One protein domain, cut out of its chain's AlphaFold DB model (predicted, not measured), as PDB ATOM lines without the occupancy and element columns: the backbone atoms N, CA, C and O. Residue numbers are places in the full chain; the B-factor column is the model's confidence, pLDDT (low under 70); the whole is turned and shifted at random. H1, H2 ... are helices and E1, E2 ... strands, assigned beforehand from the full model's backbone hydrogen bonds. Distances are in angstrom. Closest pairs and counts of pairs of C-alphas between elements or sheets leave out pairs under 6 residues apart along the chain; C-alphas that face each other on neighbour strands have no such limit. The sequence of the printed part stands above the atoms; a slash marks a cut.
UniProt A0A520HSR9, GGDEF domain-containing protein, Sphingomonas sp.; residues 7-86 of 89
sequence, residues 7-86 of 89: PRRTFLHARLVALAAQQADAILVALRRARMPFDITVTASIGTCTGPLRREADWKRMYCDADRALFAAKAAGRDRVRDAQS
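Overview. This is residues 7 to 86 of the 89 residues of the protein "GGDEF domain-containing protein" of Sphingomonas sp. (UniProt A0A520HSR9). A small sheet of two parallel strands, E1 and E2, is held between two helices: H2 packs closely over one face, and the long H1 runs past the other face more loosely, both helices running roughly against the strands. The beginning of H1, residues 7 to 15, sticks out at one end of the model, and the loop of residues 35 to 40 sticks out at the other. The printed part has 80 residues with two named helices and two named strands, in the order H1, E1, H2, E2, and the class is mostly helix. The whole is loose, with a radius of gyration of the C-alphas of 15.0 A, and elongated, spanning 49 by 26 by 20 A.

Along the chain. Begin at the sheet: find C-alpha 46 at (-44.036, 84.754, 57.655), where strand E1, residues 46 to 50, starts its 13.5 A. Its neighbour E2, residues 81 to 85, is 13.7 A long and ends with C-alpha 85 at (-33.414, 91.887, 50.980). Between them in the chain comes helix H2, residues 56 to 75, 29.5 A long. Then look for C-alpha 7 at (-32.732, 112.961, 50.420); from there helix H1, residues 7 to 33, runs 39.4 A.

Arrangement. Look first across the two strands: E1 and E2 are parallel, with 23 degrees between their directions. The C-alphas of Ile 46 and Val 81, which face each other, are 4.7 A apart. N 48 and O 82, at 2.9 A, and N 82 and O 46, at 3.0 A, are within hydrogen-bond range. E1, H2 and E2 form a strand-helix-strand unit, two parallel neighbour strands with a helix between them in the chain, and its crossover is left-handed. The closest C-alphas of E1 and H2 are those of Gly 47 and Leu 70, 3.7 A apart; those of H2 and E2 are Ala 69 and Arg 82, 5.3 A apart. Turn to H1: its closest C-alpha pair with E1 is Val 17 and Thr 50, 6.7 A, and with E2 it is Asp 25 and Val 81, 6.5 A. H1 and H2 are apart. In H1 every O i to N i+4 pair is within hydrogen-bond range; in H2, 15 of 16 are.

Size, cuts and confidence. The two C-alphas farthest apart are those of Pro 7 and Phe 38, 52.1 A. The printed part has no cut. The link from H1 to E1, 12 residues, is long; those from E1 to H2 and from H2 to E2 are tight. Mean pLDDT of the printed part is 89.1, and residues 7 to 11 are under 70.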
ATOM      1  N   PRO A   7     -32.588 113.589  49.102       53.09
ATOM      2  CA  PRO A   7     -32.732 112.961  50.420       53.09
ATOM      3  C   PRO A   7     -34.174 112.528  50.733       53.09
ATOM      4  O   PRO A   7     -34.382 111.461  51.307       53.09
ATOM      5  N   ARG A   8     -35.197 113.291  50.318       56.28
ATOM      6  CA  ARG A   8     -36.596 113.047  50.732       56.28
ATOM      7  C   ARG A   8     -37.189 111.736  50.194       56.28
ATOM      8  O   ARG A   8     -37.992 111.110  50.885       56.28
ATOM      9  N   ARG A   9     -36.785 111.287  48.997       57.19
ATOM     10  CA  ARG A   9     -37.289 110.034  48.390       57.19
ATOM     11  C   ARG A   9     -36.745 108.786  49.087       57.19
ATOM     12  O   ARG A   9     -37.498 107.835  49.286       57.19
ATOM     13  N   THR A  10     -35.483 108.801  49.517       62.38
ATOM     14  CA  THR A  10     -34.858 107.676  50.234       62.38
ATOM     15  C   THR A  10     -35.516 107.440  51.593       62.38
ATOM     16  O   THR A  10     -35.828 106.300  51.934       62.38
ATOM     17  N   PHE A  11     -35.822 108.511  52.336       65.81
ATOM     18  CA  PHE A  11     -36.521 108.401  53.621       65.81
ATOM     19  C   PHE A  11     -37.945 107.849  53.479       65.81
ATOM     20  O   PHE A  11     -38.381 107.062  54.319       65.81
ATOM     21  N   LEU A  12     -38.664 108.210  52.410       71.00
ATOM     22  CA  LEU A  12     -40.003 107.673  52.151       71.00
ATOM     23  C   LEU A  12     -39.962 106.173  51.833       71.00
ATOM     24  O   LEU A  12     -40.774 105.420  52.364       71.00
ATOM     25  N   HIS A  13     -39.006 105.735  51.008       72.44
ATOM     26  CA  HIS A  13     -38.854 104.322  50.659       72.44
ATOM     27  C   HIS A  13     -38.497 103.466  51.881       72.44
ATOM     28  O   HIS A  13     -39.164 102.467  52.142       72.44
ATOM     29  N   ALA A  14     -37.514 103.898  52.678       71.25
ATOM     30  CA  ALA A  14     -37.137 103.211  53.913       71.25
ATOM     31  C   ALA A  14     -38.314 103.111  54.901       71.25
ATOM     32  O   ALA A  14     -38.529 102.067  55.513       71.25
ATOM     33  N   ARG A  15     -39.129 104.169  55.010       77.88
ATOM     34  CA  ARG A  15     -40.334 104.169  55.850       77.88
ATOM     35  C   ARG A  15     -41.407 103.204  55.340       77.88
ATOM     36  O   ARG A  15     -42.045 102.542  56.150       77.88
ATOM     37  N   LEU A  16     -41.605 103.114  54.027       75.56
ATOM     38  CA  LEU A  16     -42.537 102.163  53.407       75.56
ATOM     39  C   LEU A  16     -42.120 100.711  53.670       75.56
ATOM     40  O   LEU A  16     -42.951  99.900  54.068       75.56
ATOM     41  N   VAL A  17     -40.830 100.407  53.512       78.75
ATOM     42  CA  VAL A  17     -40.257  99.088  53.824       78.75
ATOM     43  C   VAL A  17     -40.442  98.743  55.304       78.75
ATOM     44  O   VAL A  17     -40.907  97.651  55.626       78.75
ATOM     45  N   ALA A  18     -40.158  99.687  56.205       72.44
ATOM     46  CA  ALA A  18     -40.354  99.491  57.640       72.44
ATOM     47  C   ALA A  18     -41.828  99.245  58.006       72.44
ATOM     48  O   ALA A  18     -42.119  98.343  58.789       72.44
ATOM     49  N   LEU A  19     -42.765  99.991  57.408       77.62
ATOM     50  CA  LEU A  19     -44.203  99.787  57.613       77.62
ATOM     51  C   LEU A  19     -44.645  98.384  57.175       77.62
ATOM     52  O   LEU A  19     -45.369  97.724  57.916       77.62
ATOM     53  N   ALA A  20     -44.169  97.901  56.024       76.94
ATOM     54  CA  ALA A  20     -44.479  96.553  55.545       76.94
ATOM     55  C   ALA A  20     -43.958  95.463  56.498       76.94
ATOM     56  O   ALA A  20     -44.674  94.503  56.790       76.94
ATOM     57  N   ALA A  21     -42.747  95.631  57.038       78.44
ATOM     58  CA  ALA A  21     -42.210  94.730  58.058       78.44
ATOM     59  C   ALA A  21     -43.064  94.759  59.341       78.44
ATOM     60  O   ALA A  21     -43.482  93.710  59.829       78.44
ATOM     61  N   GLN A  22     -43.429  95.953  59.827       84.25
ATOM     62  CA  GLN A  22     -44.319  96.108  60.987       84.25
ATOM     63  C   GLN A  22     -45.695  95.461  60.766       84.25
ATOM     64  O   GLN A  22     -46.279  94.928  61.709       84.25
ATOM     65  N   GLN A  23     -46.222  95.479  59.538       91.44
ATOM     66  CA  GLN A  23     -47.484  94.812  59.208       91.44
ATOM     67  C   GLN A  23     -47.385  93.287  59.349       91.44
ATOM     68  O   GLN A  23     -48.330  92.674  59.842       91.44
ATOM     69  N   ALA A  24     -46.260  92.668  58.977       93.62
ATOM     70  CA  ALA A  24     -46.061  91.229  59.163       93.62
ATOM     71  C   ALA A  24     -46.064  90.835  60.648       93.62
ATOM     72  O   ALA A  24     -46.753  89.886  61.033       93.62
ATOM     73  N   ASP A  25     -45.365  91.595  61.495       94.56
ATOM     74  CA  ASP A  25     -45.402  91.387  62.946       94.56
ATOM     75  C   ASP A  25     -46.807  91.612  63.519       94.56
ATOM     76  O   ASP A  25     -47.278  90.824  64.342       94.56
ATOM     77  N   ALA A  26     -47.518  92.640  63.049       94.94
ATOM     78  CA  ALA A  26     -48.886  92.917  63.475       94.94
ATOM     79  C   ALA A  26     -49.847  91.767  63.131       94.94
ATOM     80  O   ALA A  26     -50.662  91.387  63.973       94.94
ATOM     81  N   ILE A  27     -49.726  91.172  61.937       94.00
ATOM     82  CA  ILE A  27     -50.505  89.990  61.535       94.00
ATOM     83  C   ILE A  27     -50.219  88.819  62.478       94.00
ATOM     84  O   ILE A  27     -51.153  88.170  62.950       94.00
ATOM     85  N   LEU A  28     -48.949  88.563  62.798       95.19
ATOM     86  CA  LEU A  28     -48.576  87.468  63.690       95.19
ATOM     87  C   LEU A  28     -49.113  87.676  65.114       95.19
ATOM     88  O   LEU A  28     -49.651  86.752  65.723       95.19
ATOM     89  N   VAL A  29     -49.015  88.900  65.640       95.25
ATOM     90  CA  VAL A  29     -49.578  89.265  66.949       95.25
ATOM     91  C   VAL A  29     -51.098  89.119  66.957       95.25
ATOM     92  O   VAL A  29     -51.649  88.598  67.928       95.25
ATOM     93  N   ALA A  30     -51.778  89.546  65.891       94.31
ATOM     94  CA  ALA A  30     -53.221  89.386  65.758       94.31
ATOM     95  C   ALA A  30     -53.616  87.902  65.746       94.31
ATOM     96  O   ALA A  30     -54.528  87.512  66.473       94.31
ATOM     97  N   LEU A  31     -52.884  87.065  65.003       93.50
ATOM     98  CA  LEU A  31     -53.132  85.626  64.929       93.50
ATOM     99  C   LEU A  31     -52.975  84.945  66.295       93.50
ATOM    100  O   LEU A  31     -53.846  84.183  66.699       93.50
ATOM    101  N   ARG A  32     -51.915  85.277  67.043       94.00
ATOM    102  CA  ARG A  32     -51.659  84.736  68.392       94.00
ATOM    103  C   ARG A  32     -52.739  85.090  69.416       94.00
ATOM    104  O   ARG A  32     -52.891  84.386  70.408       94.00
ATOM    105  N   ARG A  33     -53.442  86.210  69.220       93.62
ATOM    106  CA  ARG A  33     -54.503  86.695  70.122       93.62
ATOM    107  C   ARG A  33     -55.898  86.226  69.715       93.62
ATOM    108  O   ARG A  33     -56.824  86.328  70.516       93.62
ATOM    109  N   ALA A  34     -56.066  85.769  68.479       92.62
ATOM    110  CA  ALA A  34     -57.352  85.337  67.966       92.62
ATOM    111  C   ALA A  34     -57.770  84.015  68.624       92.62
ATOM    112  O   ALA A  34     -57.021  83.039  68.622       92.62
ATOM    113  N   ARG A  35     -58.993  83.971  69.171       90.00
ATOM    114  CA  ARG A  35     -59.587  82.712  69.627       90.00
ATOM    115  C   ARG A  35     -59.982  81.884  68.417       90.00
ATOM    116  O   ARG A  35     -60.817  82.311  67.620       90.00
ATOM    117  N   MET A  36     -59.378  80.713  68.297       90.19
ATOM    118  CA  MET A  36     -59.706  79.771  67.239       90.19
ATOM    119  C   MET A  36     -60.894  78.903  67.655       90.19
ATOM    120  O   MET A  36     -61.084  78.647  68.849       90.19
ATOM    121  N   PRO A  37     -61.685  78.411  66.690       90.25
ATOM    122  CA  PRO A  37     -62.691  77.397  66.966       90.25
ATOM    123  C   PRO A  37     -62.074  76.199  67.695       90.25
ATOM    124  O   PRO A  37     -60.982  75.760  67.343       90.25
ATOM    125  N   PHE A  38     -62.784  75.661  68.686       90.69
ATOM    126  CA  PHE A  38     -62.343  74.496  69.467       90.69
ATOM    127  C   PHE A  38     -61.030  74.699  70.251       90.69
ATOM    128  O   PHE A  38     -60.344  73.725  70.547       90.69
ATOM    129  N   ASP A  39     -60.664  75.950  70.561       87.62
ATOM    130  CA  ASP A  39     -59.476  76.320  71.348       87.62
ATOM    131  C   ASP A  39     -58.139  75.788  70.792       87.62
ATOM    132  O   ASP A  39     -57.136  75.679  71.502       87.62
ATOM    133  N   ILE A  40     -58.089  75.490  69.491       92.75
ATOM    134  CA  ILE A  40     -56.852  75.059  68.840       92.75
ATOM    135  C   ILE A  40     -55.856  76.218  68.748       92.75
ATOM    136  O   ILE A  40     -56.199  77.352  68.419       92.75
ATOM    137  N   THR A  41     -54.578  75.942  68.984       91.31
ATOM    138  CA  THR A  41     -53.536  76.954  68.784       91.31
ATOM    139  C   THR A  41     -53.092  76.952  67.324       91.31
ATOM    140  O   THR A  41     -52.480  75.991  66.858       91.31
ATOM    141  N   VAL A  42     -53.375  78.039  66.602       92.62
ATOM    142  CA  VAL A  42     -52.898  78.265  65.229       92.62
ATOM    143  C   VAL A  42     -51.784  79.306  65.248       92.62
ATOM    144  O   VAL A  42     -51.929  80.376  65.832       92.62
ATOM    145  N   THR A  43     -50.673  78.998  64.581       95.06
ATOM    146  CA  THR A  43     -49.532  79.911  64.408       95.06
ATOM    147  C   THR A  43     -49.204  80.080  62.931       95.06
ATOM    148  O   THR A  43     -49.607  79.268  62.094       95.06
ATOM    149  N   ALA A  44     -48.442  81.121  62.600       96.00
ATOM    150  CA  ALA A  44     -47.964  81.362  61.245       96.00
ATOM    151  C   ALA A  44     -46.461  81.632  61.238       96.00
ATOM    152  O   ALA A  44     -45.900  82.234  62.145       96.00
ATOM    153  N   SER A  45     -45.784  81.180  60.188       97.62
ATOM    154  CA  SER A  45     -44.436  81.653  59.860       97.62
ATOM    155  C   SER A  45     -44.568  82.576  58.663       97.62
ATOM    156  O   SER A  45     -45.291  82.232  57.729       97.62
ATOM    157  N   ILE A  46     -43.911  83.732  58.695       96.81
ATOM    158  CA  ILE A  46     -44.036  84.754  57.655       96.81
ATOM    159  C   ILE A  46     -42.635  85.094  57.149       96.81
ATOM    160  O   ILE A  46     -41.744  85.420  57.932       96.81
ATOM    161  N   GLY A  47     -42.446  84.997  55.836       96.50
ATOM    162  CA  GLY A  47     -41.272  85.512  55.141       96.50
ATOM    163  C   GLY A  47     -41.637  86.805  54.433       96.50
ATOM    164  O   GLY A  47     -42.636  86.849  53.718       96.50
ATOM    165  N   THR A  48     -40.848  87.853  54.637       95.56
ATOM    166  CA  THR A  48     -40.995  89.117  53.909       95.56
ATOM    167  C   THR A  48     -39.760  89.369  53.065       95.56
ATOM    168  O   THR A  48     -38.660  88.941  53.409       95.56
ATOM    169  N   CYS A  49     -39.939  90.051  51.939       94.38
ATOM    170  CA  CYS A  49     -38.831  90.480  51.106       94.38
ATOM    171  C   CYS A  49     -39.091  91.884  50.585       94.38
ATOM    172  O   CYS A  49     -40.214  92.209  50.195       94.38
ATOM    173  N   THR A  50     -38.045  92.707  50.570       92.00
ATOM    174  CA  THR A  50     -38.071  94.025  49.937       92.00
ATOM    175  C   THR A  50     -36.855  94.205  49.044       92.00
ATOM    176  O   THR A  50     -35.774  93.686  49.319       92.00
ATOM    177  N   GLY A  51     -37.037  94.917  47.940       89.25
ATOM    178  CA  GLY A  51     -35.974  95.158  46.981       89.25
ATOM    179  C   GLY A  51     -36.472  95.943  45.771       89.25
ATOM    180  O   GLY A  51     -37.681  96.093  45.572       89.25
ATOM    181  N   PRO A  52     -35.554  96.491  44.965       87.81
ATOM    182  CA  PRO A  52     -35.907  97.179  43.733       87.81
ATOM    183  C   PRO A  52     -36.431  96.198  42.672       87.81
ATOM    184  O   PRO A  52     -35.791  95.193  42.381       87.81
ATOM    185  N   LEU A  53     -37.546  96.549  42.029       89.75
ATOM    186  CA  LEU A  53     -38.072  95.868  40.843       89.75
ATOM    187  C   LEU A  53     -37.734  96.706  39.606       89.75
ATOM    188  O   LEU A  53     -38.389  97.713  39.339       89.75
ATOM    189  N   ARG A  54     -36.674  96.338  38.881       89.00
ATOM    190  CA  ARG A  54     -36.230  97.043  37.662       89.00
ATOM    191  C   ARG A  54     -36.631  96.298  36.397       89.00
ATOM    192  O   ARG A  54     -36.867  96.920  35.366       89.00
ATOM    193  N   ARG A  55     -36.684  94.973  36.478       88.75
ATOM    194  CA  ARG A  55     -37.053  94.056  35.401       88.75
ATOM    195  C   ARG A  55     -38.105  93.083  35.905       88.75
ATOM    196  O   ARG A  55     -38.183  92.788  37.092       88.75
ATOM    197  N   GLU A  56     -38.850  92.495  34.982       87.62
ATOM    198  CA  GLU A  56     -39.838  91.462  35.307       87.62
ATOM    199  C   GLU A  56     -39.214  90.250  36.027       87.62
ATOM    200  O   GLU A  56     -39.807  89.679  36.941       87.62
ATOM    201  N   ALA A  57     -37.975  89.890  35.676       88.88
ATOM    202  CA  ALA A  57     -37.237  88.817  36.344       88.88
ATOM    203  C   ALA A  57     -36.997  89.091  37.843       88.88
ATOM    204  O   ALA A  57     -36.952  88.144  38.634       88.88
ATOM    205  N   ASP A  58     -36.905  90.364  38.243       89.62
ATOM    206  CA  ASP A  58     -36.702  90.749  39.642       89.62
ATOM    207  C   ASP A  58     -37.928  90.385  40.493       89.62
ATOM    208  O   ASP A  58     -37.779  90.038  41.660       89.62
ATOM    209  N   TRP A  59     -39.135  90.363  39.907       89.75
ATOM    210  CA  TRP A  59     -40.353  89.947  40.611       89.75
ATOM    211  C   TRP A  59     -40.263  88.481  41.056       89.75
ATOM    212  O   TRP A  59     -40.491  88.175  42.226       89.75
ATOM    213  N   LYS A  60     -39.854  87.576  40.152       92.38
ATOM    214  CA  LYS A  60     -39.722  86.141  40.470       92.38
ATOM    215  C   LYS A  60     -38.676  85.942  41.558       92.38
ATOM    216  O   LYS A  60     -38.887  85.166  42.486       92.38
ATOM    217  N   ARG A  61     -37.569  86.682  41.467       92.25
ATOM    218  CA  ARG A  61     -36.500  86.637  42.461       92.25
ATOM    219  C   ARG A  61     -36.967  87.128  43.829       92.25
ATOM    220  O   ARG A  61     -36.719  86.448  44.816       92.25
ATOM    221  N   MET A  62     -37.716  88.228  43.877       93.69
ATOM    222  CA  MET A  62     -38.263  88.761  45.124       93.69
ATOM    223  C   MET A  62     -39.196  87.754  45.814       93.69
ATOM    224  O   MET A  62     -39.131  87.602  47.034       93.69
ATOM    225  N   TYR A  63     -39.997  87.005  45.046       93.31
ATOM    226  CA  TYR A  63     -40.806  85.897  45.572       93.31
ATOM    227  C   TYR A  63     -39.953  84.753  46.119       93.31
ATOM    228  O   TYR A  63     -40.214  84.275  47.221       93.31
ATOM    229  N   CYS A  64     -38.916  84.331  45.391       95.00
ATOM    230  CA  CYS A  64     -37.995  83.304  45.877       95.00
ATOM    231  C   CYS A  64     -37.280  83.734  47.166       95.00
ATOM    232  O   CYS A  64     -37.102  82.918  48.067       95.00
ATOM    233  N   ASP A  65     -36.880  84.999  47.275       96.44
ATOM    234  CA  ASP A  65     -36.214  85.534  48.464       96.44
ATOM    235  C   ASP A  65     -37.180  85.619  49.662       96.44
ATOM    236  O   ASP A  65     -36.804  85.263  50.782       96.44
ATOM    237  N   ALA A  66     -38.447  85.991  49.436       95.75
ATOM    238  CA  ALA A  66     -39.490  85.929  50.464       95.75
ATOM    239  C   ALA A  66     -39.731  84.490  50.946       95.75
ATOM    240  O   ALA A  66     -39.858  84.247  52.146       95.75
ATOM    241  N   ASP A  67     -39.743  83.525  50.027       96.75
ATOM    242  CA  ASP A  67     -39.912  82.111  50.361       96.75
ATOM    243  C   ASP A  67     -38.705  81.566  51.139       96.75
ATOM    244  O   ASP A  67     -38.862  80.876  52.143       96.75
ATOM    245  N   ARG A  68     -37.479  81.972  50.785       97.31
ATOM    246  CA  ARG A  68     -36.280  81.667  51.587       97.31
ATOM    247  C   ARG A  68     -36.393  82.217  53.008       97.31
ATOM    248  O   ARG A  68     -36.087  81.493  53.958       97.31
ATOM    249  N   ALA A  69     -36.863  83.455  53.171       97.25
ATOM    250  CA  ALA A  69     -37.114  84.030  54.490       97.25
ATOM    251  C   ALA A  69     -38.181  83.228  55.258       97.25
ATOM    252  O   ALA A  69     -38.006  82.928  56.441       97.25
ATOM    253  N   LEU A  70     -39.246  82.789  54.581       97.38
ATOM    254  CA  LEU A  70     -40.278  81.927  55.157       97.38
ATOM    255  C   LEU A  70     -39.702  80.576  55.608       97.38
ATOM    256  O   LEU A  70     -39.980  80.125  56.722       97.38
ATOM    257  N   PHE A  71     -38.874  79.936  54.783       97.81
ATOM    258  CA  PHE A  71     -38.188  78.697  55.139       97.81
ATOM    259  C   PHE A  71     -37.267  78.887  56.345       97.81
ATOM    260  O   PHE A  71     -37.307  78.072  57.267       97.81
ATOM    261  N   ALA A  72     -36.511  79.985  56.402       97.69
ATOM    262  CA  ALA A  72     -35.693  80.328  57.563       97.69
ATOM    263  C   ALA A  72     -36.547  80.543  58.825       97.69
ATOM    264  O   ALA A  72     -36.194  80.067  59.907       97.69
ATOM    265  N   ALA A  73     -37.707  81.199  58.704       97.50
ATOM    266  CA  ALA A  73     -38.652  81.359  59.806       97.50
ATOM    267  C   ALA A  73     -39.163  80.004  60.313       97.50
ATOM    268  O   ALA A  73     -39.216  79.789  61.525       97.50
ATOM    269  N   LYS A  74     -39.484  79.067  59.412       97.81
ATOM    270  CA  LYS A  74     -39.885  77.701  59.782       97.81
ATOM    271  C   LYS A  74     -38.748  76.950  60.474       97.81
ATOM    272  O   LYS A  74     -38.969  76.406  61.555       97.81
ATOM    273  N   ALA A  75     -37.553  76.968  59.885       97.50
ATOM    274  CA  ALA A  75     -36.369  76.271  60.387       97.50
ATOM    275  C   ALA A  75     -35.940  76.761  61.776       97.50
ATOM    276  O   ALA A  75     -35.549  75.959  62.616       97.50
ATOM    277  N   ALA A  76     -36.105  78.052  62.068       96.19
ATOM    278  CA  ALA A  76     -35.797  78.618  63.377       96.19
ATOM    279  C   ALA A  76     -36.790  78.214  64.495       96.19
ATOM    280  O   ALA A  76     -36.700  78.750  65.595       96.19
ATOM    281  N   GLY A  77     -37.784  77.349  64.218       95.88
ATOM    282  CA  GLY A  77     -38.792  76.884  65.187       95.88
ATOM    283  C   GLY A  77     -40.209  77.459  65.022       95.88
ATOM    284  O   GLY A  77     -40.908  77.594  66.016       95.88
ATOM    285  N   ARG A  78     -40.600  77.880  63.805       96.44
ATOM    286  CA  ARG A  78     -41.931  78.442  63.439       96.44
ATOM    287  C   ARG A  78     -42.427  79.654  64.266       96.44
ATOM    288  O   ARG A  78     -41.677  80.225  65.038       96.44
ATOM    289  N   ASP A  79     -43.668  80.097  64.044       96.50
ATOM    290  CA  ASP A  79     -44.307  81.216  64.766       96.50
ATOM    291  C   ASP A  79     -43.460  82.506  64.827       96.50
ATOM    292  O   ASP A  79     -43.204  83.063  65.893       96.50
ATOM    293  N   ARG A  80     -42.939  82.959  63.680       97.19
ATOM    294  CA  ARG A  80     -42.142  84.192  63.597       97.19
ATOM    295  C   ARG A  80     -42.096  84.788  62.202       97.19
ATOM    296  O   ARG A  80     -42.367  84.105  61.210       97.19
ATOM    297  N   VAL A  81     -41.672  86.043  62.161       97.06
ATOM    298  CA  VAL A  81     -41.325  86.770  60.943       97.06
ATOM    299  C   VAL A  81     -39.819  86.662  60.693       97.06
ATOM    300  O   VAL A  81     -39.014  86.688  61.630       97.06
ATOM    301  N   ARG A  82     -39.430  86.523  59.427       96.25
ATOM    302  CA  ARG A  82     -38.069  86.784  58.943       96.25
ATOM    303  C   ARG A  82     -38.144  87.648  57.693       96.25
ATOM    304  O   ARG A  82     -39.056  87.490  56.880       96.25
ATOM    305  N   ASP A  83     -37.184  88.542  57.549       94.12
ATOM    306  CA  ASP A  83     -37.026  89.397  56.384       94.12
ATOM    307  C   ASP A  83     -35.833  88.965  55.528       94.12
ATOM    308  O   ASP A  83     -34.875  88.344  55.996       94.12
ATOM    309  N   ALA A  84     -35.928  89.286  54.244       93.31
ATOM    310  CA  ALA A  84     -34.844  89.222  53.285       93.31
ATOM    311  C   ALA A  84     -34.791  90.526  52.481       93.31
ATOM    312  O   ALA A  84     -35.797  91.216  52.285       93.31
ATOM    313  N   GLN A  85     -33.604  90.837  51.972       90.31
ATOM    314  CA  GLN A  85     -33.414  91.887  50.980       90.31
ATOM    315  C   GLN A  85     -33.112  91.242  49.634       90.31
ATOM    316  O   GLN A  85     -32.157  90.472  49.515       90.31
ATOM    317  N   SER A  86     -33.913  91.567  48.620       88.19
ATOM    318  CA  SER A  86     -33.613  91.166  47.249       88.19
ATOM    319  C   SER A  86     -32.708  92.209  46.609       88.19
ATOM    320  O   SER A  86     -33.016  93.405  46.607       88.19
TER     321      SER A  86